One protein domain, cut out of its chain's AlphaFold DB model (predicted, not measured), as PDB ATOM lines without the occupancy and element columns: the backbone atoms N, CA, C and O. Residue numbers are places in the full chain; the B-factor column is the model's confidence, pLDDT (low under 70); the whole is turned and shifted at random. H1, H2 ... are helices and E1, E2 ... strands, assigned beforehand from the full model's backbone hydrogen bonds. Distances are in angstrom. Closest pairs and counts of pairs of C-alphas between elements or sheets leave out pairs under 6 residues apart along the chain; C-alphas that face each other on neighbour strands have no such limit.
ATOM      1  N   ILE A  14     211.595 163.156 131.646       88.12
ATOM      2  CA  ILE A  14     212.964 163.246 131.122       88.12
ATOM      3  C   ILE A  14     213.656 164.516 131.601       88.12
ATOM      4  O   ILE A  14     214.796 164.470 132.047       88.12
ATOM      5  N   GLY A  15     212.972 165.656 131.520       88.56
ATOM      6  CA  GLY A  15     213.607 166.938 131.792       88.56
ATOM      7  C   GLY A  15     212.680 168.132 131.620       88.56
ATOM      8  O   GLY A  15     211.542 168.015 131.146       88.56
ATOM      9  N   SER A  16     213.180 169.286 132.046       91.00
ATOM     10  CA  SER A  16     212.576 170.596 131.816       91.00
ATOM     11  C   SER A  16     213.541 171.397 130.960       91.00
ATOM     12  O   SER A  16     214.709 171.467 131.309       91.00
ATOM     13  N   PHE A  17     213.026 171.992 129.895       91.44
ATOM     14  CA  PHE A  17     213.782 172.764 128.918       91.44
ATOM     15  C   PHE A  17     213.214 174.181 128.885       91.44
ATOM     16  O   PHE A  17     211.991 174.350 128.783       91.44
ATOM     17  N   ALA A  18     214.057 175.195 129.020       90.94
ATOM     18  CA  ALA A  18     213.683 176.583 128.810       90.94
ATOM     19  C   ALA A  18     213.505 176.846 127.312       90.94
ATOM     20  O   ALA A  18     214.298 176.419 126.483       90.94
ATOM     21  N   ARG A  19     212.422 177.536 126.947       87.88
ATOM     22  CA  ARG A  19     212.111 177.823 125.540       87.88
ATOM     23  C   ARG A  19     212.995 178.929 124.957       87.88
ATOM     24  O   ARG A  19     213.198 178.949 123.749       87.88
ATOM     25  N   ASP A  20     213.494 179.817 125.815       89.62
ATOM     26  CA  ASP A  20     214.358 180.944 125.439       89.62
ATOM     27  C   ASP A  20     215.849 180.578 125.406       89.62
ATOM     28  O   ASP A  20     216.672 181.409 125.032       89.62
ATOM     29  N   ASP A  21     216.201 179.353 125.799       91.19
ATOM     30  CA  ASP A  21     217.571 178.856 125.787       91.19
ATOM     31  C   ASP A  21     217.770 177.940 124.570       91.19
ATOM     32  O   ASP A  21     217.053 176.953 124.380       91.19
ATOM     33  N   ALA A  22     218.716 178.305 123.703       90.88
ATOM     34  CA  ALA A  22     218.984 177.574 122.470       90.88
ATOM     35  C   ALA A  22     219.550 176.170 122.737       90.88
ATOM     36  O   ALA A  22     219.181 175.228 122.036       90.88
ATOM     37  N   GLU A  23     220.382 176.014 123.768       92.88
ATOM     38  CA  GLU A  23     220.986 174.729 124.120       92.88
ATOM     39  C   GLU A  23     219.918 173.759 124.634       92.88
ATOM     40  O   GLU A  23     219.837 172.617 124.179       92.88
ATOM     41  N   ASP A  24     219.024 174.229 125.505       89.31
ATOM     42  CA  ASP A  24     217.891 173.432 125.989       89.31
ATOM     43  C   ASP A  24     216.972 172.993 124.838       89.31
ATOM     44  O   ASP A  24     216.455 171.868 124.817       89.31
ATOM     45  N   MET A  25     216.762 173.864 123.851       91.81
ATOM     46  CA  MET A  25     215.952 173.540 122.680       91.81
ATOM     47  C   MET A  25     216.631 172.514 121.764       91.81
ATOM     48  O   MET A  25     215.941 171.618 121.261       91.81
ATOM     49  N   ASP A  26     217.952 172.577 121.603       94.50
ATOM     50  CA  ASP A  26     218.740 171.578 120.873       94.50
ATOM     51  C   ASP A  26     218.737 170.225 121.592       94.50
ATOM     52  O   ASP A  26     218.475 169.183 120.978       94.50
ATOM     53  N   GLN A  27     218.908 170.218 122.915       92.62
ATOM     54  CA  GLN A  27     218.784 169.008 123.729       92.62
ATOM     55  C   GLN A  27     217.385 168.393 123.601       92.62
ATOM     56  O   GLN A  27     217.236 167.175 123.447       92.62
ATOM     57  N   LEU A  28     216.334 169.218 123.585       92.38
ATOM     58  CA  LEU A  28     214.975 168.735 123.379       92.38
ATOM     59  C   LEU A  28     214.782 168.112 121.985       92.38
ATOM     60  O   LEU A  28     214.075 167.102 121.852       92.38
ATOM     61  N   GLN A  29     215.382 168.688 120.939       93.75
ATOM     62  CA  GLN A  29     215.380 168.078 119.606       93.75
ATOM     63  C   GLN A  29     216.119 166.741 119.611       93.75
ATOM     64  O   GLN A  29     215.587 165.751 119.101       93.75
ATOM     65  N   MET A  30     217.281 166.669 120.259       93.94
ATOM     66  CA  MET A  30     218.051 165.433 120.402       93.94
ATOM     67  C   MET A  30     217.219 164.321 121.057       93.94
ATOM     68  O   MET A  30     217.172 163.203 120.538       93.94
ATOM     69  N   VAL A  31     216.474 164.623 122.127       93.00
ATOM     70  CA  VAL A  31     215.563 163.658 122.774       93.00
ATOM     71  C   VAL A  31     214.509 163.139 121.790       93.00
ATOM     72  O   VAL A  31     214.249 161.933 121.729       93.00
ATOM     73  N   LYS A  32     213.907 164.016 120.977       93.31
ATOM     74  CA  LYS A  32     212.930 163.606 119.951       93.31
ATOM     75  C   LYS A  32     213.563 162.712 118.884       93.31
ATOM     76  O   LYS A  32     212.962 161.701 118.511       93.31
ATOM     77  N   HIS A  33     214.763 163.049 118.415       95.12
ATOM     78  CA  HIS A  33     215.497 162.244 117.438       95.12
ATOM     79  C   HIS A  33     215.867 160.868 117.989       95.12
ATOM     80  O   HIS A  33     215.676 159.865 117.299       95.12
ATOM     81  N   MET A  34     216.308 160.797 119.246       93.75
ATOM     82  CA  MET A  34     216.610 159.541 119.928       93.75
ATOM     83  C   MET A  34     215.384 158.623 119.976       93.75
ATOM     84  O   MET A  34     215.469 157.463 119.576       93.75
ATOM     85  N   VAL A  35     214.219 159.143 120.380       93.19
ATOM     86  CA  VAL A  35     212.969 158.362 120.415       93.19
ATOM     87  C   VAL A  35     212.538 157.914 119.016       93.19
ATOM     88  O   VAL A  35     212.086 156.782 118.844       93.19
ATOM     89  N   SER A  36     212.702 158.767 118.001       93.81
ATOM     90  CA  SER A  36     212.420 158.404 116.606       93.81
ATOM     91  C   SER A  36     213.298 157.240 116.132       93.81
ATOM     92  O   SER A  36     212.790 156.245 115.612       93.81
ATOM     93  N   ARG A  37     214.610 157.315 116.389       94.44
ATOM     94  CA  ARG A  37     215.566 156.257 116.037       94.44
ATOM     95  C   ARG A  37     215.280 154.961 116.793       94.44
ATOM     96  O   ARG A  37     215.320 153.891 116.194       94.44
ATOM     97  N   PHE A  38     214.922 155.054 118.071       92.44
ATOM     98  CA  PHE A  38     214.539 153.896 118.875       92.44
ATOM     99  C   PHE A  38     213.282 153.206 118.332       92.44
ATOM    100  O   PHE A  38     213.247 151.987 118.192       92.44
ATOM    101  N   ASN A  39     212.273 153.978 117.925       93.56
ATOM    102  CA  ASN A  39     211.081 153.436 117.273       93.56
ATOM    103  C   ASN A  39     211.394 152.753 115.933       93.56
ATOM    104  O   ASN A  39     210.797 151.722 115.624       93.56
ATOM    105  N   ALA A  40     212.310 153.313 115.137       93.56
ATOM    106  CA  ALA A  40     212.754 152.697 113.888       93.56
ATOM    107  C   ALA A  40     213.464 151.359 114.142       93.56
ATOM    108  O   ALA A  40     213.178 150.373 113.464       93.56
ATOM    109  N   TRP A  41     214.318 151.304 115.166       94.25
ATOM    110  CA  TRP A  41     214.995 150.075 115.572       94.25
ATOM    111  C   TRP A  41     214.013 148.997 116.048       94.25
ATOM    112  O   TRP A  41     214.076 147.863 115.584       94.25
ATOM    113  N   LEU A  42     213.030 149.360 116.878       91.88
ATOM    114  CA  LEU A  42     211.977 148.434 117.317       91.88
ATOM    115  C   LEU A  42     211.140 147.903 116.154       91.88
ATOM    116  O   LEU A  42     210.733 146.745 116.156       91.88
ATOM    117  N   LYS A  43     210.877 148.739 115.143       91.88
ATOM    118  CA  LYS A  43     210.212 148.296 113.914       91.88
ATOM    119  C   LYS A  43     211.056 147.257 113.176       91.88
ATOM    120  O   LYS A  43     210.507 146.265 112.711       91.88
ATOM    121  N   GLN A  44     212.368 147.471 113.084       93.38
ATOM    122  CA  GLN A  44     213.289 146.533 112.438       93.38
ATOM    123  C   GLN A  44     213.411 145.213 113.210       93.38
ATOM    124  O   GLN A  44     213.514 144.159 112.594       93.38
ATOM    125  N   SER A  45     213.341 145.251 114.543       93.44
ATOM    126  CA  SER A  45     213.367 144.058 115.396       93.44
ATOM    127  C   SER A  45     212.029 143.302 115.451       93.44
ATOM    128  O   SER A  45     211.888 142.386 116.256       93.44
ATOM    129  N   GLY A  46     211.018 143.714 114.676       91.69
ATOM    130  CA  GLY A  46     209.690 143.089 114.658       91.69
ATOM    131  C   GLY A  46     208.772 143.456 115.832       91.69
ATOM    132  O   GLY A  46     207.693 142.887 115.958       91.69
ATOM    133  N   SER A  47     209.150 144.413 116.687       90.44
ATOM    134  CA  SER A  47     208.288 144.886 117.776       90.44
ATOM    135  C   SER A  47     207.296 145.943 117.283       90.44
ATOM    136  O   SER A  47     207.652 146.889 116.567       90.44
ATOM    137  N   ASN A  48     206.042 145.839 117.729       88.38
ATOM    138  CA  ASN A  48     205.005 146.854 117.505       88.38
ATOM    139  C   ASN A  48     205.026 147.983 118.542       88.38
ATOM    140  O   ASN A  48     204.304 148.968 118.393       88.38
ATOM    141  N   GLN A  49     205.874 147.892 119.566       90.00
ATOM    142  CA  GLN A  49     205.937 148.906 120.611       90.00
ATOM    143  C   GLN A  49     206.494 150.221 120.067       90.00
ATOM    144  O   GLN A  49     207.531 150.259 119.397       90.00
ATOM    145  N   ARG A  50     205.803 151.326 120.352       90.69
ATOM    146  CA  ARG A  50     206.225 152.672 119.951       90.69
ATOM    147  C   ARG A  50     206.224 153.596 121.149       90.69
ATOM    148  O   ARG A  50     205.372 153.493 122.022       90.69
ATOM    149  N   TYR A  51     207.144 154.543 121.150       92.94
ATOM    150  CA  TYR A  51     207.272 155.576 122.163       92.94
ATOM    151  C   TYR A  51     206.926 156.938 121.567       92.94
ATOM    152  O   TYR A  51     207.111 157.183 120.372       92.94
ATOM    153  N   ARG A  52     206.408 157.842 122.395       92.25
ATOM    154  CA  ARG A  52     206.144 159.238 122.043       92.25
ATOM    155  C   ARG A  52     206.728 160.167 123.096       92.25
ATOM    156  O   ARG A  52     206.593 159.911 124.288       92.25
ATOM    157  N   VAL A  53     207.306 161.272 122.632       92.25
ATOM    158  CA  VAL A  53     207.661 162.403 123.490       92.25
ATOM    159  C   VAL A  53     206.428 163.292 123.633       92.25
ATOM    160  O   VAL A  53     205.891 163.786 122.641       92.25
ATOM    161  N   CYS A  54     205.967 163.494 124.860       91.19
ATOM    162  CA  CYS A  54     204.891 164.409 125.207       91.19
ATOM    163  C   CYS A  54     205.468 165.631 125.916       91.19
ATOM    164  O   CYS A  54     206.222 165.503 126.877       91.19
ATOM    165  N   LEU A  55     205.078 166.819 125.459       90.81
ATOM    166  CA  LEU A  55     205.501 168.079 126.056       90.81
ATOM    167  C   LEU A  55     204.364 168.694 126.866       90.81
ATOM    168  O   LEU A  55     203.223 168.750 126.408       90.81
ATOM    169  N   LYS A  56     204.682 169.200 128.057       88.81
ATOM    170  CA  LYS A  56     203.781 170.034 128.856       88.81
ATOM    171  C   LYS A  56     204.409 171.399 129.095       88.81
ATOM    172  O   LYS A  56     205.431 171.504 129.767       88.81
ATOM    173  N   GLY A  57     203.743 172.438 128.601       87.69
ATOM    174  CA  GLY A  57     204.100 173.823 128.894       87.69
ATOM    175  C   GLY A  57     203.884 174.174 130.369       87.69
ATOM    176  O   GLY A  57     202.914 173.737 131.003       87.69
ATOM    177  N   ARG A  58     204.801 174.958 130.925       85.62
ATOM    178  CA  ARG A  58     204.782 175.548 132.268       85.62
ATOM    179  C   ARG A  58     205.303 176.978 132.189       85.62
ATOM    180  O   ARG A  58     205.947 177.334 131.210       85.62
ATOM    181  N   LYS A  59     205.032 177.762 133.240       87.88
ATOM    182  CA  LYS A  59     205.445 179.170 133.356       87.88
ATOM    183  C   LYS A  59     204.991 179.999 132.134       87.88
ATOM    184  O   LYS A  59     205.779 180.241 131.229       87.88
ATOM    185  N   PRO A  60     203.707 180.385 132.056       88.31
ATOM    186  CA  PRO A  60     203.232 181.191 130.939       88.31
ATOM    187  C   PRO A  60     203.912 182.563 130.889       88.31
ATOM    188  O   PRO A  60     204.015 183.205 131.934       88.31
ATOM    189  N   TYR A  61     204.291 183.042 129.700       86.81
ATOM    190  CA  TYR A  61     204.840 184.393 129.515       86.81
ATOM    191  C   TYR A  61     203.809 185.468 129.845       86.81
ATOM    192  O   TYR A  61     204.114 186.447 130.522       86.81
ATOM    193  N   LYS A  62     202.572 185.296 129.361       88.25
ATOM    194  CA  LYS A  62     201.490 186.270 129.551       88.25
ATOM    195  C   LYS A  62     200.222 185.599 130.056       88.25
ATOM    196  O   LYS A  62     199.873 184.494 129.643       88.25
ATOM    197  N   LYS A  63     199.499 186.288 130.941       86.81
ATOM    198  CA  LYS A  63     198.131 185.902 131.313       86.81
ATOM    199  C   LYS A  63     197.185 186.277 130.179       86.81
ATOM    200  O   LYS A  63     197.315 187.354 129.604       86.81
ATOM    201  N   MET A  64     196.229 185.410 129.877       83.31
ATOM    202  CA  MET A  64     195.282 185.607 128.778       83.31
ATOM    203  C   MET A  64     193.855 185.375 129.265       83.31
ATOM    204  O   MET A  64     193.620 184.587 130.180       83.31
ATOM    205  N   LYS A  65     192.888 186.065 128.661       82.31
ATOM    206  CA  LYS A  65     191.471 185.870 128.975       82.31
ATOM    207  C   LYS A  65     190.951 184.662 128.197       82.31
ATOM    208  O   LYS A  65     190.995 184.652 126.972       82.31
ATOM    209  N   THR A  66     190.466 183.644 128.901       80.00
ATOM    210  CA  THR A  66     189.690 182.556 128.287       80.00
ATOM    211  C   THR A  66     188.212 182.953 128.213       80.00
ATOM    212  O   THR A  66     187.771 183.752 129.047       80.00
ATOM    213  N   PRO A  67     187.417 182.368 127.294       78.88
ATOM    214  CA  PRO A  67     185.982 182.661 127.174       78.88
ATOM    215  C   PRO A  67     185.198 182.480 128.481       78.88
ATOM    216  O   PRO A  67     184.222 183.173 128.730       78.88
ATOM    217  N   THR A  68     185.656 181.566 129.336       79.69
ATOM    218  CA  THR A  68     185.025 181.212 130.614       79.69
ATOM    219  C   THR A  68     185.601 181.955 131.822       79.69
ATOM    220  O   THR A  68     185.082 181.826 132.929       79.69
ATOM    221  N   SER A  69     186.683 182.720 131.652       80.81
ATOM    222  CA  SER A  69     187.348 183.414 132.761       80.81
ATOM    223  C   SER A  69     186.802 184.826 132.969       80.81
ATOM    224  O   SER A  69     186.644 185.599 132.023       80.81
ATOM    225  N   LYS A  70     186.586 185.201 134.237       81.44
ATOM    226  CA  LYS A  70     186.211 186.574 134.620       81.44
ATOM    227  C   LYS A  70     187.332 187.594 134.348       81.44
ATOM    228  O   LYS A  70     187.052 188.773 134.176       81.44
ATOM    229  N   GLY A  71     188.587 187.147 134.263       84.06
ATOM    230  CA  GLY A  71     189.765 187.979 134.013       84.06
ATOM    231  C   GLY A  71     190.941 187.164 133.460       84.06
ATOM    232  O   GLY A  71     190.812 185.952 133.295       84.06
ATOM    233  N   PRO A  72     192.085 187.797 133.153       86.06
ATOM    234  CA  PRO A  72     193.224 187.117 132.544       86.06
ATOM    235  C   PRO A  72     193.829 186.063 133.484       86.06
ATOM    236  O   PRO A  72     194.211 186.349 134.620       86.06
ATOM    237  N   VAL A  73     193.951 184.836 132.982       85.31
ATOM    238  CA  VAL A  73     194.422 183.655 133.713       85.31
ATOM    239  C   VAL A  73     195.674 183.060 133.066       85.31
ATOM    240  O   VAL A  73     195.903 183.170 131.862       85.31
ATOM    241  N   SER A  74     196.518 182.442 133.893       83.06
ATOM    242  CA  SER A  74     197.747 181.750 133.469       83.06
ATOM    243  C   SER A  74     197.481 180.311 133.022       83.06
ATOM    244  O   SER A  74     198.127 179.804 132.106       83.06
ATOM    245  N   TYR A  75     196.527 179.649 133.677       85.44
ATOM    246  CA  TYR A  75     196.213 178.241 133.472       85.44
ATOM    247  C   TYR A  75     194.712 178.061 133.272       85.44
ATOM    248  O   TYR A  75     193.903 178.788 133.851       85.44
ATOM    249  N   THR A  76     194.345 177.090 132.443       82.75
ATOM    250  CA  THR A  76     192.975 176.595 132.365       82.75
ATOM    251  C   THR A  76     192.628 175.852 133.651       82.75
ATOM    252  O   THR A  76     193.515 175.446 134.404       82.75
ATOM    253  N   TYR A  77     191.335 175.617 133.881       79.69
ATOM    254  CA  TYR A  77     190.863 174.802 135.006       79.69
ATOM    255  C   TYR A  77     191.569 173.431 135.086       79.69
ATOM    256  O   TYR A  77     191.893 172.952 136.166       79.69
ATOM    257  N   TRP A  78     191.913 172.852 133.933       79.19
ATOM    258  CA  TRP A  78     192.613 171.569 133.805       79.19
ATOM    259  C   TRP A  78     194.147 171.657 133.945       79.19
ATOM    260  O   TRP A  78     194.856 170.686 133.674       79.19
ATOM    261  N   GLY A  79     194.692 172.817 134.325       76.62
ATOM    262  CA  GLY A  79     196.129 173.013 134.552       76.62
ATOM    263  C   GLY A  79     196.980 173.100 133.278       76.62
ATOM    264  O   GLY A  79     198.204 172.933 133.335       76.62
ATOM    265  N   THR A  80     196.363 173.348 132.121       82.44
ATOM    266  CA  THR A  80     197.077 173.615 130.861       82.44
ATOM    267  C   THR A  80     197.364 175.107 130.745       82.44
ATOM    268  O   THR A  80     196.547 175.927 131.154       82.44
ATOM    269  N   VAL A  81     198.521 175.480 130.195       85.06
ATOM    270  CA  VAL A  81     198.850 176.889 129.938       85.06
ATOM    271  C   VAL A  81     197.840 177.491 128.957       85.06
ATOM    272  O   VAL A  81     197.575 176.923 127.896       85.06
ATOM    273  N   VAL A  82     197.267 178.638 129.322       81.75
ATOM    274  CA  VAL A  82     196.385 179.403 128.430       81.75
ATOM    275  C   VAL A  82     197.235 180.025 127.321       81.75
ATOM    276  O   VAL A  82     198.296 180.567 127.610       81.75
ATOM    277  N   GLY A  83     196.800 179.924 126.063       78.19
ATOM    278  CA  GLY A  83     197.629 180.275 124.898       78.19
ATOM    279  C   GLY A  83     198.517 179.128 124.400       78.19
ATOM    280  O   GLY A  83     199.352 179.326 123.526       78.19
ATOM    281  N   GLY A  84     198.340 177.919 124.942       83.12
ATOM    282  CA  GLY A  84     199.010 176.718 124.452       83.12
ATOM    283  C   GLY A  84     200.492 176.645 124.818       83.12
ATOM    284  O   GLY A  84     200.970 177.305 125.738       83.12
ATOM    285  N   ILE A  85     201.218 175.778 124.110       82.50
ATOM    286  CA  ILE A  85     202.645 175.540 124.363       82.50
ATOM    287  C   ILE A  85     203.525 176.725 123.942       82.50
ATOM    288  O   ILE A  85     204.626 176.878 124.454       82.50
ATOM    289  N   GLU A  86     203.030 177.568 123.037       83.50
ATOM    290  CA  GLU A  86     203.739 178.747 122.532       83.50
ATOM    291  C   GLU A  86     203.854 179.843 123.590       83.50
ATOM    292  O   GLU A  86     204.871 180.522 123.664       83.50
ATOM    293  N   ASN A  87     202.850 179.965 124.462       86.06
ATOM    294  CA  ASN A  87     202.882 180.896 125.584       86.06
ATOM    295  C   ASN A  87     203.657 180.344 126.795       86.06
ATOM    296  O   ASN A  87     203.675 180.991 127.834       86.06
ATOM    297  N   ALA A  88     204.266 179.157 126.719       88.94
ATOM    298  CA  ALA A  88     205.008 178.564 127.831       88.94
ATOM    299  C   ALA A  88     206.512 178.848 127.725       88.94
ATOM    300  O   ALA A  88     207.118 178.526 126.706       88.94
ATOM    301  N   SER A  89     207.121 179.356 128.801       88.94
ATOM    302  CA  SER A  89     208.573 179.576 128.860       88.94
ATOM    303  C   SER A  89     209.368 178.337 129.249       88.94
ATOM    304  O   SER A  89     210.564 178.257 128.993       88.94
ATOM    305  N   VAL A  90     208.711 177.337 129.845       89.62
ATOM    306  CA  VAL A  90     209.336 176.058 130.194       89.62
ATOM    307  C   VAL A  90     208.544 174.905 129.603       89.62
ATOM    308  O   VAL A  90     207.329 174.791 129.788       89.62
ATOM    309  N   LEU A  91     209.248 173.999 128.938       90.25
ATOM    310  CA  LEU A  91     208.723 172.782 128.345       90.25
ATOM    311  C   LEU A  91     209.189 171.583 129.165       90.25
ATOM    312  O   LEU A  91     210.372 171.266 129.219       90.25
ATOM    313  N   LYS A  92     208.254 170.878 129.800       90.12
ATOM    314  CA  LYS A  92     208.543 169.597 130.456       90.12
ATOM    315  C   LYS A  92     208.352 168.459 129.467       90.12
ATOM    316  O   LYS A  92     207.259 168.338 128.910       90.12
ATOM    317  N   ALA A  93     209.373 167.630 129.274       90.69
ATOM    318  CA  ALA A  93     209.316 166.478 128.384       90.69
ATOM    319  C   ALA A  93     209.082 165.176 129.150       90.69
ATOM    320  O   ALA A  93     209.703 164.910 130.180       90.69
ATOM    321  N   TYR A  94     208.197 164.356 128.594       91.44
ATOM    322  CA  TYR A  94     207.845 163.037 129.094       91.44
ATOM    323  C   TYR A  94     207.918 162.025 127.953       91.44
ATOM    324  O   TYR A  94     207.539 162.355 126.830       91.44
ATOM    325  N   ILE A  95     208.344 160.796 128.226       91.62
ATOM    326  CA  ILE A  95     208.276 159.693 127.263       91.62
ATOM    327  C   ILE A  95     207.213 158.703 127.722       91.62
ATOM    328  O   ILE A  95     207.243 158.206 128.844       91.62
ATOM    329  N   TYR A  96     206.274 158.408 126.829       90.69
ATOM    330  CA  TYR A  96     205.239 157.404 127.047       90.69
ATOM    331  C   TYR A  96     205.271 156.370 125.938       90.69
ATOM    332  O   TYR A  96     205.591 156.688 124.790       90.69
ATOM    333  N   THR A  97     204.861 155.148 126.250       89.94
ATOM    334  CA  THR A  97     204.472 154.189 125.223       89.94
ATOM    335  C   THR A  97     203.200 154.682 124.531       89.94
ATOM    336  O   THR A  97     202.308 155.285 125.137       89.94
ATOM    337  N   ARG A  98     203.122 154.485 123.219       82.88
ATOM    338  CA  ARG A  98     201.850 154.491 122.504       82.88
ATOM    339  C   ARG A  98     201.197 153.158 122.843       82.88
ATOM    340  O   ARG A  98     201.854 152.130 122.703       82.88
ATOM    341  N   GLY A  99     199.964 153.203 123.348       68.44
ATOM    342  CA  GLY A  99     199.174 151.989 123.540       68.44
ATOM    343  C   GLY A  99     199.183 151.183 122.244       68.44
ATOM    344  O   GLY A  99     199.053 151.774 121.167       68.44
TER     345      GLY A  99
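AT A GLANCE: This is residues 14 to 99 of the 100 residues of an uncharacterized protein of Verrucomicrobiales bacterium (UniProt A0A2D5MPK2). One long helix, H1, lies along one face of a narrow three-stranded antiparallel sheet whose other face bears no helix, and a long loop, residues 61 to 87, makes a loose head at one end of the longest axis. The loop joins the ends of the hairpin E2 and E3, while short E1 lines the other side of E3. The printed part has 86 residues, with the named elements E1, H1, E2 and E3 in that order along the chain; the sheet's order is E1, E3, E2, and the class is mixed, helices and strands. The whole is loose, with a radius of gyration of the C-alphas of 16.3 A, and flat, spanning 54 by 30 by 15 A.

HOW THE PARTS SIT: E1, residues 14 to 18, is an edge strand, and its neighbour is the inner strand E3, residues 88 to 98. They are antiparallel at 157 degrees, with N 17 and O 91 within hydrogen-bond range at 2.8 A, and N 93 and O 15 at 2.9 A. E3 bends by 54 degrees at residue 95. The other edge strand is E2, residues 50 to 60, which forms a hairpin with E3. These two are antiparallel at 159 degrees, with N 54 and O 94 within hydrogen-bond range at 2.8 A, and N 98 and O 50 at 2.7 A. H1, residues 22 to 44, is on the sheet at a height over the sheet of 9.4 A. It lies over E1, E3 and E2 and runs along the strands, at 9 degrees to E3 on the local plane. Together they make two layers, a helix on one face of a sheet. The closest C-alphas of H1 and E1 are those of Asp 24 and Phe 17, 5.1 A apart; those of H1 and E2 are Asn 39 and Arg 50, 5.6 A apart. E1, H1 and E2 form a split strand-helix-strand unit, two strands running the same way with E3 between them, and its crossover is right-handed. In H1 every O i to N i+4 pair is within hydrogen-bond range.

IN THESE COORDINATES: E1 begins at C-alpha 14, (212.964, 163.246, 131.122). H1 measures 33.1 A from C-alpha 22 at (218.984, 177.574, 122.470) to C-alpha 44. E2 measures 30.7 A, and E3 24.9 A, ending at C-alpha 98, (201.850, 154.491, 122.504).

THE WHOLE: The C-alphas farthest apart, those of Ser 45 and Lys 70, are 54.0 A apart. The printed part has no cut. The links E1 to H1 and H1 to E2 are tight; the link E2 to E3, 27 residues, is long. The mean pLDDT of the printed part is 88.2, and residue 99 alone is under 70.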